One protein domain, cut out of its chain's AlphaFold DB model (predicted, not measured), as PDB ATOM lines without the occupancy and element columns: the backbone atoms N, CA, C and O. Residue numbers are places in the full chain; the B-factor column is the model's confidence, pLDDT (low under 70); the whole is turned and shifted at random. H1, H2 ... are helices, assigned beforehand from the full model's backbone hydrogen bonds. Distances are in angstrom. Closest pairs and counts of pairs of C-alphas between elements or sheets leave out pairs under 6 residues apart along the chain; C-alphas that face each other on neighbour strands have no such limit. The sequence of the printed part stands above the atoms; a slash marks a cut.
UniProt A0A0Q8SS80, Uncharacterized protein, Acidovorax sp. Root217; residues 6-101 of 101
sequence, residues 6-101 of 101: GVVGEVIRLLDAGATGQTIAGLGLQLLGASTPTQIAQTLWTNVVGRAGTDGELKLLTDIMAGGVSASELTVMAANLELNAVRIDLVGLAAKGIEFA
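AT A GLANCE: This is residues 6 to 101 of the 101 residues of an uncharacterized protein of Acidovorax sp. Root217 (UniProt A0A0Q8SS80). H3 and H5 run side by side as the core of a small helical group, with H2 crossing H5 and H4 crossing H3. H1 lies beside H2 at one edge, while a tail through the short H6 leads to H7, which touches no helix; between H1 and H7 there is a gap. The printed part has 96 residues, with seven named helices, H1 to H7 in chain order, and no named strand: all helix. It is compact, with a radius of gyration of the C-alphas of 14.4 A, yet only just elongated, spanning 41 by 27 by 20 A.

IN THESE COORDINATES: Find C-alpha 6 at (18.273, -53.879, -32.125); from there H1 runs through residue 16, 15.4 A. Next come H2, residues 21 to 31, 15.3 A, and H3, residues 37 to 49, 17.5 A, beginning at (34.744, -49.700, -11.507). Read on through H4, residues 55 to 66, 15.7 A, H5, 71 to 79, and H6, 82 to 85, to H7, 90 to 96, ending at (13.139, -36.288, -38.766).

HOW THE PARTS SIT: Start at the hub, H3. It touches H5 at a shallow tilt of 10 degrees, the same way; the closest C-alphas, Leu 44 and Thr 75, are 6.9 A apart. H3 touches H4 at a steep tilt of 60 degrees, opposite ways, closest at C-alphas Ala 41 and Leu 58, 5.5 A. With residues 48 to 49 alone, H3 only just touches H6, with 3 pairs of C-alphas within 8 A, closest at Val 48 and Asn 84, 6.0 A. H2 touches H5, about perpendicular at 75 degrees; C-alphas Gln 22 and Ser 72 are closest, 4.9 A. H1 is close to H2 but not clearly touching, with C-alphas Val 11 and Ile 24 closest at 6.7 A. H1 and H7 are apart. Every O i to N i+4 pair is within hydrogen-bond range in H1, H2, H3, H5 and H7; H4 has 7 of 8, and H6 is too short for such a pair.

THE WHOLE: Look at Gly 67 and Lys 96: their C-alphas, 42.4 A apart, are the two farthest apart. The printed part has no cut, and the six links between helices are tight. Confidence is low, under 70, at residues 99 to 101.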
ATOM      1  N   GLY A   6      18.730 -52.928 -33.145       87.62
ATOM      2  CA  GLY A   6      18.273 -53.879 -32.125       87.62
ATOM      3  C   GLY A   6      18.344 -53.293 -30.716       87.62
ATOM      4  O   GLY A   6      17.369 -53.366 -29.975       87.62
ATOM      5  N   VAL A   7      19.459 -52.638 -30.377       87.75
ATOM      6  CA  VAL A   7      19.618 -51.975 -29.074       87.75
ATOM      7  C   VAL A   7      18.634 -50.823 -28.912       87.75
ATOM      8  O   VAL A   7      18.017 -50.701 -27.859       87.75
ATOM      9  N   VAL A   8      18.432 -50.006 -29.950       88.75
ATOM     10  CA  VAL A   8      17.470 -48.897 -29.867       88.75
ATOM     11  C   VAL A   8      16.038 -49.402 -29.696       88.75
ATOM     12  O   VAL A   8      15.319 -48.882 -28.847       88.75
ATOM     13  N   GLY A   9      15.643 -50.444 -30.430       89.81
ATOM     14  CA  GLY A   9      14.329 -51.066 -30.259       89.81
ATOM     15  C   GLY A   9      14.109 -51.596 -28.841       89.81
ATOM     16  O   GLY A   9      13.051 -51.365 -28.262       89.81
ATOM     17  N   GLU A  10      15.114 -52.246 -28.251       91.44
ATOM     18  CA  GLU A  10      15.014 -52.763 -26.883       91.44
ATOM     19  C   GLU A  10      14.928 -51.647 -25.834       91.44
ATOM     20  O   GLU A  10      14.112 -51.729 -24.919       91.44
ATOM     21  N   VAL A  11      15.711 -50.574 -25.977       91.00
ATOM     22  CA  VAL A  11      15.646 -49.424 -25.060       91.00
ATOM     23  C   VAL A  11      14.285 -48.728 -25.135       91.00
ATOM     24  O   VAL A  11      13.722 -48.405 -24.092       91.00
ATOM     25  N   ILE A  12      13.724 -48.546 -26.337       91.31
ATOM     26  CA  ILE A  12      12.371 -47.992 -26.510       91.31
ATOM     27  C   ILE A  12      11.337 -48.909 -25.855       91.31
ATOM     28  O   ILE A  12      10.527 -48.446 -25.059       91.31
ATOM     29  N   ARG A  13      11.411 -50.222 -26.101       94.19
ATOM     30  CA  ARG A  13      10.501 -51.203 -25.495       94.19
ATOM     31  C   ARG A  13      10.559 -51.176 -23.963       94.19
ATOM     32  O   ARG A  13       9.528 -51.297 -23.305       94.19
ATOM     33  N   LEU A  14      11.754 -51.050 -23.384       94.00
ATOM     34  CA  LEU A  14      11.944 -50.918 -21.937       94.00
ATOM     35  C   LEU A  14      11.335 -49.620 -21.404       94.00
ATOM     36  O   LEU A  14      10.694 -49.643 -20.355       94.00
ATOM     37  N   LEU A  15      11.505 -48.513 -22.127       92.56
ATOM     38  CA  LEU A  15      10.917 -47.229 -21.764       92.56
ATOM     39  C   LEU A  15       9.382 -47.285 -21.798       92.56
ATOM     40  O   LEU A  15       8.744 -46.879 -20.830       92.56
ATOM     41  N   ASP A  16       8.799 -47.872 -22.846       94.31
ATOM     42  CA  ASP A  16       7.348 -48.083 -22.979       94.31
ATOM     43  C   ASP A  16       6.790 -48.979 -21.862       94.31
ATOM     44  O   ASP A  16       5.657 -48.806 -21.413       94.31
ATOM     45  N   ALA A  17       7.597 -49.924 -21.372       95.69
ATOM     46  CA  ALA A  17       7.264 -50.780 -20.236       95.69
ATOM     47  C   ALA A  17       7.462 -50.101 -18.863       95.69
ATOM     48  O   ALA A  17       7.233 -50.737 -17.834       95.69
ATOM     49  N   GLY A  18       7.894 -48.836 -18.823       94.50
ATOM     50  CA  GLY A  18       8.100 -48.073 -17.589       94.50
ATOM     51  C   GLY A  18       9.408 -48.385 -16.854       94.50
ATOM     52  O   GLY A  18       9.485 -48.194 -15.639       94.50
ATOM     53  N   ALA A  19      10.435 -48.886 -17.549       95.12
ATOM     54  CA  ALA A  19      11.740 -49.130 -16.941       95.12
ATOM     55  C   ALA A  19      12.373 -47.834 -16.408       95.12
ATOM     56  O   ALA A  19      12.240 -46.757 -16.990       95.12
ATOM     57  N   THR A  20      13.118 -47.945 -15.307       95.75
ATOM     58  CA  THR A  20      13.841 -46.804 -14.739       95.75
ATOM     59  C   THR A  20      15.091 -46.476 -15.551       95.75
ATOM     60  O   THR A  20      15.675 -47.336 -16.221       95.75
ATOM     61  N   GLY A  21      15.569 -45.234 -15.420       93.19
ATOM     62  CA  GLY A  21      16.843 -44.820 -16.008       93.19
ATOM     63  C   GLY A  21      18.012 -45.704 -15.563       93.19
ATOM     64  O   GLY A  21      18.879 -46.011 -16.376       93.19
ATOM     65  N   GLN A  22      18.014 -46.197 -14.315       94.88
ATOM     66  CA  GLN A  22      19.057 -47.115 -13.844       94.88
ATOM     67  C   GLN A  22      19.024 -48.472 -14.563       94.88
ATOM     68  O   GLN A  22      20.084 -49.031 -14.838       94.88
ATOM     69  N   THR A  23      17.843 -48.999 -14.898       95.44
ATOM     70  CA  THR A  23      17.723 -50.246 -15.672       95.44
ATOM     71  C   THR A  23      18.310 -50.074 -17.072       95.44
ATOM     72  O   THR A  23      19.111 -50.899 -17.514       95.44
ATOM     73  N   ILE A  24      17.974 -48.971 -17.747       94.94
ATOM     74  CA  ILE A  24      18.494 -48.656 -19.087       94.94
ATOM     75  C   ILE A  24      20.010 -48.420 -19.037       94.94
ATOM     76  O   ILE A  24      20.752 -48.948 -19.864       94.94
ATOM     77  N   ALA A  25      20.491 -47.686 -18.033       94.75
ATOM     78  CA  ALA A  25      21.914 -47.457 -17.815       94.75
ATOM     79  C   ALA A  25      22.685 -48.764 -17.567       94.75
ATOM     80  O   ALA A  25      23.763 -48.960 -18.126       94.75
ATOM     81  N   GLY A  26      22.120 -49.680 -16.774       94.62
ATOM     82  CA  GLY A  26      22.697 -51.002 -16.532       94.62
ATOM     83  C   GLY A  26      22.831 -51.829 -17.812       94.62
ATOM     84  O   GLY A  26      23.897 -52.392 -18.065       94.62
ATOM     85  N   LEU A  27      21.795 -51.839 -18.658       93.38
ATOM     86  CA  LEU A  27      21.852 -52.470 -19.981       93.38
ATOM     87  C   LEU A  27      22.954 -51.845 -20.849       93.38
ATOM     88  O   LEU A  27      23.738 -52.566 -21.462       93.38
ATOM     89  N   GLY A  28      23.052 -50.514 -20.872       91.81
ATOM     90  CA  GLY A  28      24.088 -49.801 -21.621       91.81
ATOM     91  C   GLY A  28      25.506 -50.201 -21.204       91.81
ATOM     92  O   GLY A  28      26.325 -50.541 -22.057       91.81
ATOM     93  N   LEU A  29      25.786 -50.236 -19.898       93.94
ATOM     94  CA  LEU A  29      27.083 -50.678 -19.373       93.94
ATOM     95  C   LEU A  29      27.394 -52.134 -19.748       93.94
ATOM     96  O   LEU A  29      28.521 -52.439 -20.139       93.94
ATOM     97  N   GLN A  30      26.394 -53.019 -19.685       93.44
ATOM     98  CA  GLN A  30      26.541 -54.423 -20.069       93.44
ATOM     99  C   GLN A  30      26.869 -54.577 -21.561       93.44
ATOM    100  O   GLN A  30      27.786 -55.319 -21.909       93.44
ATOM    101  N   LEU A  31      26.168 -53.850 -22.437       91.44
ATOM    102  CA  LEU A  31      26.404 -53.862 -23.885       91.44
ATOM    103  C   LEU A  31      27.789 -53.317 -24.262       91.44
ATOM    104  O   LEU A  31      28.373 -53.758 -25.250       91.44
ATOM    105  N   LEU A  32      28.320 -52.382 -23.472       90.81
ATOM    106  CA  LEU A  32      29.671 -51.838 -23.627       90.81
ATOM    107  C   LEU A  32      30.758 -52.719 -22.987       90.81
ATOM    108  O   LEU A  32      31.943 -52.423 -23.127       90.81
ATOM    109  N   GLY A  33      30.385 -53.786 -22.272       92.19
ATOM    110  CA  GLY A  33      31.324 -54.657 -21.558       92.19
ATOM    111  C   GLY A  33      32.008 -53.993 -20.354       92.19
ATOM    112  O   GLY A  33      33.008 -54.509 -19.851       92.19
ATOM    113  N   ALA A  34      31.488 -52.862 -19.873       94.25
ATOM    114  CA  ALA A  34      32.025 -52.141 -18.726       94.25
ATOM    115  C   ALA A  34      31.508 -52.772 -17.425       94.25
ATOM    116  O   ALA A  34      30.378 -52.526 -17.008       94.25
ATOM    117  N   SER A  35      32.336 -53.603 -16.790       92.50
ATOM    118  CA  SER A  35      31.929 -54.411 -15.626       92.50
ATOM    119  C   SER A  35      32.722 -54.111 -14.353       92.50
ATOM    120  O   SER A  35      32.238 -54.366 -13.252       92.50
ATOM    121  N   THR A  36      33.918 -53.531 -14.476       95.56
ATOM    122  CA  THR A  36      34.738 -53.108 -13.329       95.56
ATOM    123  C   THR A  36      34.615 -51.603 -13.073       95.56
ATOM    124  O   THR A  36      34.411 -50.846 -14.025       95.56
ATOM    125  N   PRO A  37      34.809 -51.128 -11.826       94.44
ATOM    126  CA  PRO A  37      34.744 -49.700 -11.507       94.44
ATOM    127  C   PRO A  37      35.649 -48.838 -12.394       94.44
ATOM    128  O   PRO A  37      35.229 -47.792 -12.876       94.44
ATOM    129  N   THR A  38      36.868 -49.298 -12.684       95.38
ATOM    130  CA  THR A  38      37.806 -48.581 -13.559       95.38
ATOM    131  C   THR A  38      37.314 -48.522 -15.004       95.38
ATOM    132  O   THR A  38      37.364 -47.461 -15.622       95.38
ATOM    133  N   GLN A  39      36.791 -49.630 -15.545       96.38
ATOM    134  CA  GLN A  39      36.218 -49.640 -16.896       96.38
ATOM    135  C   GLN A  39      34.993 -48.731 -16.992       96.38
ATOM    136  O   GLN A  39      34.848 -48.008 -17.975       96.38
ATOM    137  N   ILE A  40      34.127 -48.751 -15.978       96.25
ATOM    138  CA  ILE A  40      32.940 -47.898 -15.905       96.25
ATOM    139  C   ILE A  40      33.368 -46.429 -15.856       96.25
ATOM    140  O   ILE A  40      32.926 -45.650 -16.694       96.25
ATOM    141  N   ALA A  41      34.283 -46.063 -14.953       96.38
ATOM    142  CA  ALA A  41      34.802 -44.701 -14.837       96.38
ATOM    143  C   ALA A  41      35.382 -44.203 -16.168       96.38
ATOM    144  O   ALA A  41      35.018 -43.126 -16.638       96.38
ATOM    145  N   GLN A  42      36.224 -45.011 -16.816       96.50
ATOM    146  CA  GLN A  42      36.821 -44.670 -18.104       96.50
ATOM    147  C   GLN A  42      35.773 -44.523 -19.212       96.50
ATOM    148  O   GLN A  42      35.842 -43.589 -20.009       96.50
ATOM    149  N   THR A  43      34.797 -45.432 -19.260       95.19
ATOM    150  CA  THR A  43      33.713 -45.411 -20.249       95.19
ATOM    151  C   THR A  43      32.871 -44.154 -20.088       95.19
ATOM    152  O   THR A  43      32.651 -43.440 -21.063       95.19
ATOM    153  N   LEU A  44      32.438 -43.844 -18.865       93.88
ATOM    154  CA  LEU A  44      31.646 -42.650 -18.589       93.88
ATOM    155  C   LEU A  44      32.428 -41.380 -18.922       93.88
ATOM    156  O   LEU A  44      31.908 -40.514 -19.624       93.88
ATOM    157  N   TRP A  45      33.692 -41.293 -18.504       95.06
ATOM    158  CA  TRP A  45      34.516 -40.118 -18.771       95.06
ATOM    159  C   TRP A  45      34.689 -39.871 -20.268       95.06
ATOM    160  O   TRP A  45      34.439 -38.767 -20.752       95.06
ATOM    161  N   THR A  46      35.041 -40.907 -21.030       93.44
ATOM    162  CA  THR A  46      35.195 -40.787 -22.482       93.44
ATOM    163  C   THR A  46      33.884 -40.377 -23.152       93.44
ATOM    164  O   THR A  46      33.898 -39.483 -23.995       93.44
ATOM    165  N   ASN A  47      32.748 -40.965 -22.769       89.50
ATOM    166  CA  ASN A  47      31.461 -40.667 -23.401       89.50
ATOM    167  C   ASN A  47      30.921 -39.271 -23.058       89.50
ATOM    168  O   ASN A  47      30.338 -38.623 -23.925       89.50
ATOM    169  N   VAL A  48      31.149 -38.774 -21.840       90.31
ATOM    170  CA  VAL A  48      30.660 -37.454 -21.399       90.31
ATOM    171  C   VAL A  48      31.622 -36.336 -21.788       90.31
ATOM    172  O   VAL A  48      31.215 -35.305 -22.315       90.31
ATOM    173  N   VAL A  49      32.921 -36.536 -21.562       90.94
ATOM    174  CA  VAL A  49      33.948 -35.500 -21.755       90.94
ATOM    175  C   VAL A  49      34.526 -35.554 -23.171       90.94
ATOM    176  O   VAL A  49      34.837 -34.528 -23.765       90.94
ATOM    177  N   GLY A  50      34.597 -36.733 -23.797       90.44
ATOM    178  CA  GLY A  50      35.120 -36.915 -25.166       90.44
ATOM    179  C   GLY A  50      36.619 -37.148 -25.259       90.44
ATOM    180  O   GLY A  50      37.180 -37.061 -26.347       90.44
ATOM    181  N   ARG A  51      37.279 -37.422 -24.133       93.62
ATOM    182  CA  ARG A  51      38.691 -37.809 -24.078       93.62
ATOM    183  C   ARG A  51      38.915 -38.842 -22.987       93.62
ATOM    184  O   ARG A  51      38.071 -39.005 -22.109       93.62
ATOM    185  N   ALA A  52      40.081 -39.478 -23.004       94.56
ATOM    186  CA  ALA A  52      40.504 -40.306 -21.887       94.56
ATOM    187  C   ALA A  52      40.614 -39.475 -20.593       94.56
ATOM    188  O   ALA A  52      41.054 -38.317 -20.621       94.56
ATOM    189  N   GLY A  53      40.180 -40.062 -19.476       94.44
ATOM    190  CA  GLY A  53      40.349 -39.479 -18.151       94.44
ATOM    191  C   GLY A  53      41.774 -39.673 -17.649       94.44
ATOM    192  O   GLY A  53      42.447 -40.634 -18.007       94.44
ATOM    193  N   THR A  54      42.232 -38.736 -16.832       97.25
ATOM    194  CA  THR A  54      43.459 -38.879 -16.043       97.25
ATOM    195  C   THR A  54      43.200 -39.728 -14.799       97.25
ATOM    196  O   THR A  54      42.057 -39.855 -14.362       97.25
ATOM    197  N   ASP A  55      44.250 -40.255 -14.169       96.12
ATOM    198  CA  ASP A  55      44.112 -41.086 -12.963       96.12
ATOM    199  C   ASP A  55      43.333 -40.386 -11.841       96.12
ATOM    200  O   ASP A  55      42.494 -41.006 -11.191       96.12
ATOM    201  N   GLY A  56      43.560 -39.084 -11.635       96.75
ATOM    202  CA  GLY A  56      42.835 -38.300 -10.630       96.75
ATOM    203  C   GLY A  56      41.350 -38.127 -10.959       96.75
ATOM    204  O   GLY A  56      40.501 -38.233 -10.076       96.75
ATOM    205  N   GLU A  57      41.027 -37.915 -12.235       96.19
ATOM    206  CA  GLU A  57      39.646 -37.798 -12.713       96.19
ATOM    207  C   GLU A  57      38.901 -39.127 -12.583       96.19
ATOM    208  O   GLU A  57      37.790 -39.160 -12.065       96.19
ATOM    209  N   LEU A  58      39.527 -40.234 -12.986       96.94
ATOM    210  CA  LEU A  58      38.935 -41.565 -12.868       96.94
ATOM    211  C   LEU A  58      38.781 -41.983 -11.405       96.94
ATOM    212  O   LEU A  58      37.764 -42.579 -11.044       96.94
ATOM    213  N   LYS A  59      39.753 -41.614 -10.559       96.88
ATOM    214  CA  LYS A  59      39.713 -41.876  -9.122       96.88
ATOM    215  C   LYS A  59      38.480 -41.262  -8.459       96.88
ATOM    216  O   LYS A  59      37.868 -41.921  -7.622       96.88
ATOM    217  N   LEU A  60      38.067 -40.062  -8.872       95.31
ATOM    218  CA  LEU A  60      36.841 -39.433  -8.373       95.31
ATOM    219  C   LEU A  60      35.617 -40.340  -8.576       95.31
ATOM    220  O   LEU A  60      34.852 -40.556  -7.639       95.31
ATOM    221  N   LEU A  61      35.439 -40.910  -9.773       95.94
ATOM    222  CA  LEU A  61      34.299 -41.793 -10.049       95.94
ATOM    223  C   LEU A  61      34.398 -43.114  -9.290       95.94
ATOM    224  O   LEU A  61      33.391 -43.614  -8.790       95.94
ATOM    225  N   THR A  62      35.598 -43.691  -9.191       96.94
ATOM    226  CA  THR A  62      35.778 -44.938  -8.442       96.94
ATOM    227  C   THR A  62      35.554 -44.751  -6.948       96.94
ATOM    228  O   THR A  62      34.990 -45.641  -6.319       96.94
ATOM    229  N   ASP A  63      35.924 -43.597  -6.391       97.38
ATOM    230  CA  ASP A  63      35.696 -43.276  -4.981       97.38
ATOM    231  C   ASP A  63      34.194 -43.076  -4.699       97.38
ATOM    232  O   ASP A  63      33.696 -43.543  -3.676       97.38
ATOM    233  N   ILE A  64      33.439 -42.482  -5.634       95.94
ATOM    234  CA  ILE A  64      31.969 -42.386  -5.549       95.94
ATOM    235  C   ILE A  64      31.326 -43.782  -5.516       95.94
ATOM    236  O   ILE A  64      30.474 -44.052  -4.669       95.94
ATOM    237  N   MET A  65      31.765 -44.691  -6.394       96.19
ATOM    238  CA  MET A  65      31.269 -46.073  -6.400       96.19
ATOM    239  C   MET A  65      31.659 -46.834  -5.128       96.19
ATOM    240  O   MET A  65      30.847 -47.573  -4.574       96.19
ATOM    241  N   ALA A  66      32.876 -46.620  -4.617       96.31
ATOM    242  CA  ALA A  66      33.317 -47.184  -3.342       96.31
ATOM    243  C   ALA A  66      32.499 -46.653  -2.150       96.31
ATOM    244  O   ALA A  66      32.325 -47.363  -1.161       96.31
ATOM    245  N   GLY A  67      31.952 -45.440  -2.262       96.00
ATOM    246  CA  GLY A  67      31.017 -44.845  -1.307       96.00
ATOM    247  C   GLY A  67      29.603 -45.441  -1.324       96.00
ATOM    248  O   GLY A  67      28.770 -45.020  -0.524       96.00
ATOM    249  N   GLY A  68      29.320 -46.414  -2.200       94.75
ATOM    250  CA  GLY A  68      28.045 -47.136  -2.255       94.75
ATOM    251  C   GLY A  68      27.101 -46.703  -3.379       94.75
ATOM    252  O   GLY A  68      26.031 -47.292  -3.523       94.75
ATOM    253  N   VAL A  69      27.488 -45.724  -4.203       96.12
ATOM    254  CA  VAL A  69      26.718 -45.360  -5.401       96.12
ATOM    255  C   VAL A  69      26.861 -46.463  -6.444       96.12
ATOM    256  O   VAL A  69      27.967 -46.861  -6.814       96.12
ATOM    257  N   SER A  70      25.735 -46.967  -6.944       95.94
ATOM    258  CA  SER A  70      25.760 -48.018  -7.962       95.94
ATOM    259  C   SER A  70      26.263 -47.494  -9.315       95.94
ATOM    260  O   SER A  70      26.095 -46.324  -9.659       95.94
ATOM    261  N   ALA A  71      26.842 -48.376 -10.133       94.69
ATOM    262  CA  ALA A  71      27.321 -48.015 -11.468       94.69
ATOM    263  C   ALA A  71      26.209 -47.457 -12.376       94.69
ATOM    264  O   ALA A  71      26.436 -46.519 -13.144       94.69
ATOM    265  N   SER A  72      25.000 -48.015 -12.282       95.19
ATOM    266  CA  SER A  72      23.835 -47.554 -13.037       95.19
ATOM    267  C   SER A  72      23.364 -46.177 -12.576       95.19
ATOM    268  O   SER A  72      23.058 -45.331 -13.410       95.19
ATOM    269  N   GLU A  73      23.359 -45.916 -11.271       96.25
ATOM    270  CA  GLU A  73      23.034 -44.600 -10.715       96.25
ATOM    271  C   GLU A  73      24.054 -43.540 -11.135       96.25
ATOM    272  O   GLU A  73      23.668 -42.504 -11.675       96.25
ATOM    273  N   LEU A  74      25.352 -43.834 -11.011       95.12
ATOM    274  CA  LEU A  74      26.415 -42.946 -11.485       95.12
ATOM    275  C   LEU A  74      26.299 -42.664 -12.990       95.12
ATOM    276  O   LEU A  74      26.518 -41.540 -13.434       95.12
ATOM    277  N   THR A  75      25.915 -43.666 -13.779       94.75
ATOM    278  CA  THR A  75      25.686 -43.506 -15.221       94.75
ATOM    279  C   THR A  75      24.503 -42.585 -15.507       94.75
ATOM    280  O   THR A  75      24.604 -41.737 -16.387       94.75
ATOM    281  N   VAL A  76      23.405 -42.689 -14.752       94.94
ATOM    282  CA  VAL A  76      22.269 -41.756 -14.869       94.94
ATOM    283  C   VAL A  76      22.682 -40.338 -14.473       94.94
ATOM    284  O   VAL A  76      22.320 -39.385 -15.159       94.94
ATOM    285  N   MET A  77      23.472 -40.173 -13.410       93.19
ATOM    286  CA  MET A  77      24.007 -38.861 -13.029       93.19
ATOM    287  C   MET A  77      24.863 -38.270 -14.155       93.19
ATOM    288  O   MET A  77      24.656 -37.127 -14.555       93.19
ATOM    289  N   ALA A  78      25.773 -39.072 -14.711       91.19
ATOM    290  CA  ALA A  78      26.629 -38.684 -15.824       91.19
ATOM    291  C   ALA A  78      25.820 -38.343 -17.088       91.19
ATOM    292  O   ALA A  78      26.146 -37.381 -17.781       91.19
ATOM    293  N   ALA A  79      24.745 -39.089 -17.367       90.06
ATOM    294  CA  ALA A  79      23.853 -38.867 -18.501       90.06
ATOM    295  C   ALA A  79      23.183 -37.482 -18.463       90.06
ATOM    296  O   ALA A  79      23.025 -36.865 -19.513       90.06
ATOM    297  N   ASN A  80      22.857 -36.986 -17.266       89.44
ATOM    298  CA  ASN A  80      22.154 -35.719 -17.046       89.44
ATOM    299  C   ASN A  80      23.070 -34.485 -16.954       89.44
ATOM    300  O   ASN A  80      22.583 -33.382 -16.710       89.44
ATOM    301  N   LEU A  81      24.387 -34.635 -17.129       89.06
ATOM    302  CA  LEU A  81      25.294 -33.489 -17.175       89.06
ATOM    303  C   LEU A  81      25.033 -32.645 -18.429       89.06
ATOM    304  O   LEU A  81      24.876 -33.187 -19.522       89.06
ATOM    305  N   GLU A  82      25.079 -31.315 -18.303       84.75
ATOM    306  CA  GLU A  82      24.883 -30.391 -19.438       84.75
ATOM    307  C   GLU A  82      25.865 -30.642 -20.593       84.75
ATOM    308  O   GLU A  82      25.538 -30.414 -21.756       84.75
ATOM    309  N   LEU A  83      27.045 -31.192 -20.288       83.19
ATOM    310  CA  LEU A  83      28.029 -31.638 -21.278       83.19
ATOM    311  C   LEU A  83      27.440 -32.626 -22.300       83.19
ATOM    312  O   LEU A  83      27.842 -32.609 -23.463       83.19
ATOM    313  N   ASN A  84      26.466 -33.449 -21.901       77.75
ATOM    314  CA  ASN A  84      25.765 -34.350 -22.814       77.75
ATOM    315  C   ASN A  84      24.673 -33.650 -23.622       77.75
ATOM    316  O   ASN A  84      24.431 -34.055 -24.756       77.75
ATOM    317  N   ALA A  85      24.044 -32.593 -23.102       71.94
ATOM    318  CA  ALA A  85      22.992 -31.871 -23.822       71.94
ATOM    319  C   ALA A  85      23.513 -31.258 -25.135       71.94
ATOM    320  O   ALA A  85      22.791 -31.208 -26.124       71.94
ATOM    321  N   VAL A  86      24.793 -30.873 -25.172       70.69
ATOM    322  CA  VAL A  86      25.465 -30.357 -26.379       70.69
ATOM    323  C   VAL A  86      25.743 -31.460 -27.414       70.69
ATOM    324  O   VAL A  86      25.954 -31.170 -28.589       70.69
ATOM    325  N   ARG A  87      25.757 -32.733 -27.002       71.12
ATOM    326  CA  ARG A  87      26.122 -33.881 -27.851       71.12
ATOM    327  C   ARG A  87      24.939 -34.585 -28.505       71.12
ATOM    328  O   ARG A  87      25.156 -35.395 -29.403       71.12
ATOM    329  N   ILE A  88      23.715 -34.304 -28.068       74.44
ATOM    330  CA  ILE A  88      22.500 -34.908 -28.618       74.44
ATOM    331  C   ILE A  88      21.905 -33.934 -29.639       74.44
ATOM    332  O   ILE A  88      21.510 -32.828 -29.272       74.44
ATOM    333  N   ASP A  89      21.805 -34.335 -30.913       73.62
ATOM    334  CA  ASP A  89      21.110 -33.548 -31.942       73.62
ATOM    335  C   ASP A  89      19.588 -33.628 -31.749       73.62
ATOM    336  O   ASP A  89      18.860 -34.326 -32.459       73.62
ATOM    337  N   LEU A  90      19.095 -32.911 -30.738       74.19
ATOM    338  CA  LEU A  90      17.672 -32.847 -30.414       74.19
ATOM    339  C   LEU A  90      16.853 -32.206 -31.545       74.19
ATOM    340  O   LEU A  90      15.677 -32.531 -31.704       74.19
ATOM    341  N   VAL A  91      17.463 -31.326 -32.346       76.38
ATOM    342  CA  VAL A  91      16.803 -30.666 -33.481       76.38
ATOM    343  C   VAL A  91      16.592 -31.661 -34.619       76.38
ATOM    344  O   VAL A  91      15.479 -31.774 -35.133       76.38
ATOM    345  N   GLY A  92      17.627 -32.419 -34.986       73.25
ATOM    346  CA  GLY A  92      17.539 -33.494 -35.971       73.25
ATOM    347  C   GLY A  92      16.565 -34.591 -35.541       73.25
ATOM    348  O   GLY A  92      15.712 -34.999 -36.336       73.25
ATOM    349  N   LEU A  93      16.619 -34.984 -34.264       79.88
ATOM    350  CA  LEU A  93      15.714 -35.971 -33.678       79.88
ATOM    351  C   LEU A  93      14.248 -35.525 -33.747       79.88
ATOM    352  O   LEU A  93      13.394 -36.307 -34.162       79.88
ATOM    353  N   ALA A  94      13.948 -34.271 -33.395       73.56
ATOM    354  CA  ALA A  94      12.588 -33.735 -33.446       73.56
ATOM    355  C   ALA A  94      12.074 -33.536 -34.883       73.56
ATOM    356  O   ALA A  94      10.889 -33.732 -35.144       73.56
ATOM    357  N   ALA A  95      12.944 -33.147 -35.820       75.25
ATOM    358  CA  ALA A  95      12.545 -32.822 -37.188       75.25
ATOM    359  C   ALA A  95      12.337 -34.053 -38.081       75.25
ATOM    360  O   ALA A  95      11.531 -34.002 -39.011       75.25
ATOM    361  N   LYS A  96      13.100 -35.130 -37.857       81.38
ATOM    362  CA  LYS A  96      13.139 -36.288 -38.766       81.38
ATOM    363  C   LYS A  96      12.924 -37.629 -38.068       81.38
ATOM    364  O   LYS A  96      12.680 -38.613 -38.752       81.38
ATOM    365  N   GLY A  97      12.974 -37.678 -36.739       73.75
ATOM    366  CA  GLY A  97      12.880 -38.917 -35.976       73.75
ATOM    367  C   GLY A  97      14.233 -39.594 -35.753       73.75
ATOM    368  O   GLY A  97      15.255 -39.238 -36.343       73.75
ATOM    369  N   ILE A  98      14.231 -40.595 -34.867       77.50
ATOM    370  CA  ILE A  98      15.451 -41.234 -34.340       77.50
ATOM    371  C   ILE A  98      16.290 -41.927 -35.414       77.50
ATOM    372  O   ILE A  98      17.491 -42.077 -35.258       77.50
ATOM    373  N   GLU A  99      15.679 -42.310 -36.532       67.81
ATOM    374  CA  GLU A  99      16.332 -42.991 -37.652       67.81
ATOM    375  C   GLU A  99      17.315 -42.116 -38.455       67.81
ATOM    376  O   GLU A  99      18.185 -42.655 -39.159       67.81
ATOM    377  N   PHE A 100      17.195 -40.792 -38.313       60.81
ATOM    378  CA  PHE A 100      18.022 -39.779 -38.974       60.81
ATOM    379  C   PHE A 100      18.882 -38.949 -38.012       60.81
ATOM    380  O   PHE A 100      19.607 -38.075 -38.493       60.81
ATOM    381  N   ALA A 101      18.792 -39.223 -36.708       59.16
ATOM    382  CA  ALA A 101      19.730 -38.733 -35.702       59.16
ATOM    383  C   ALA A 101      21.061 -39.511 -35.738       59.16
ATOM    384  O   ALA A 101      21.106 -40.628 -36.323       59.16
TER     385      ALA A 101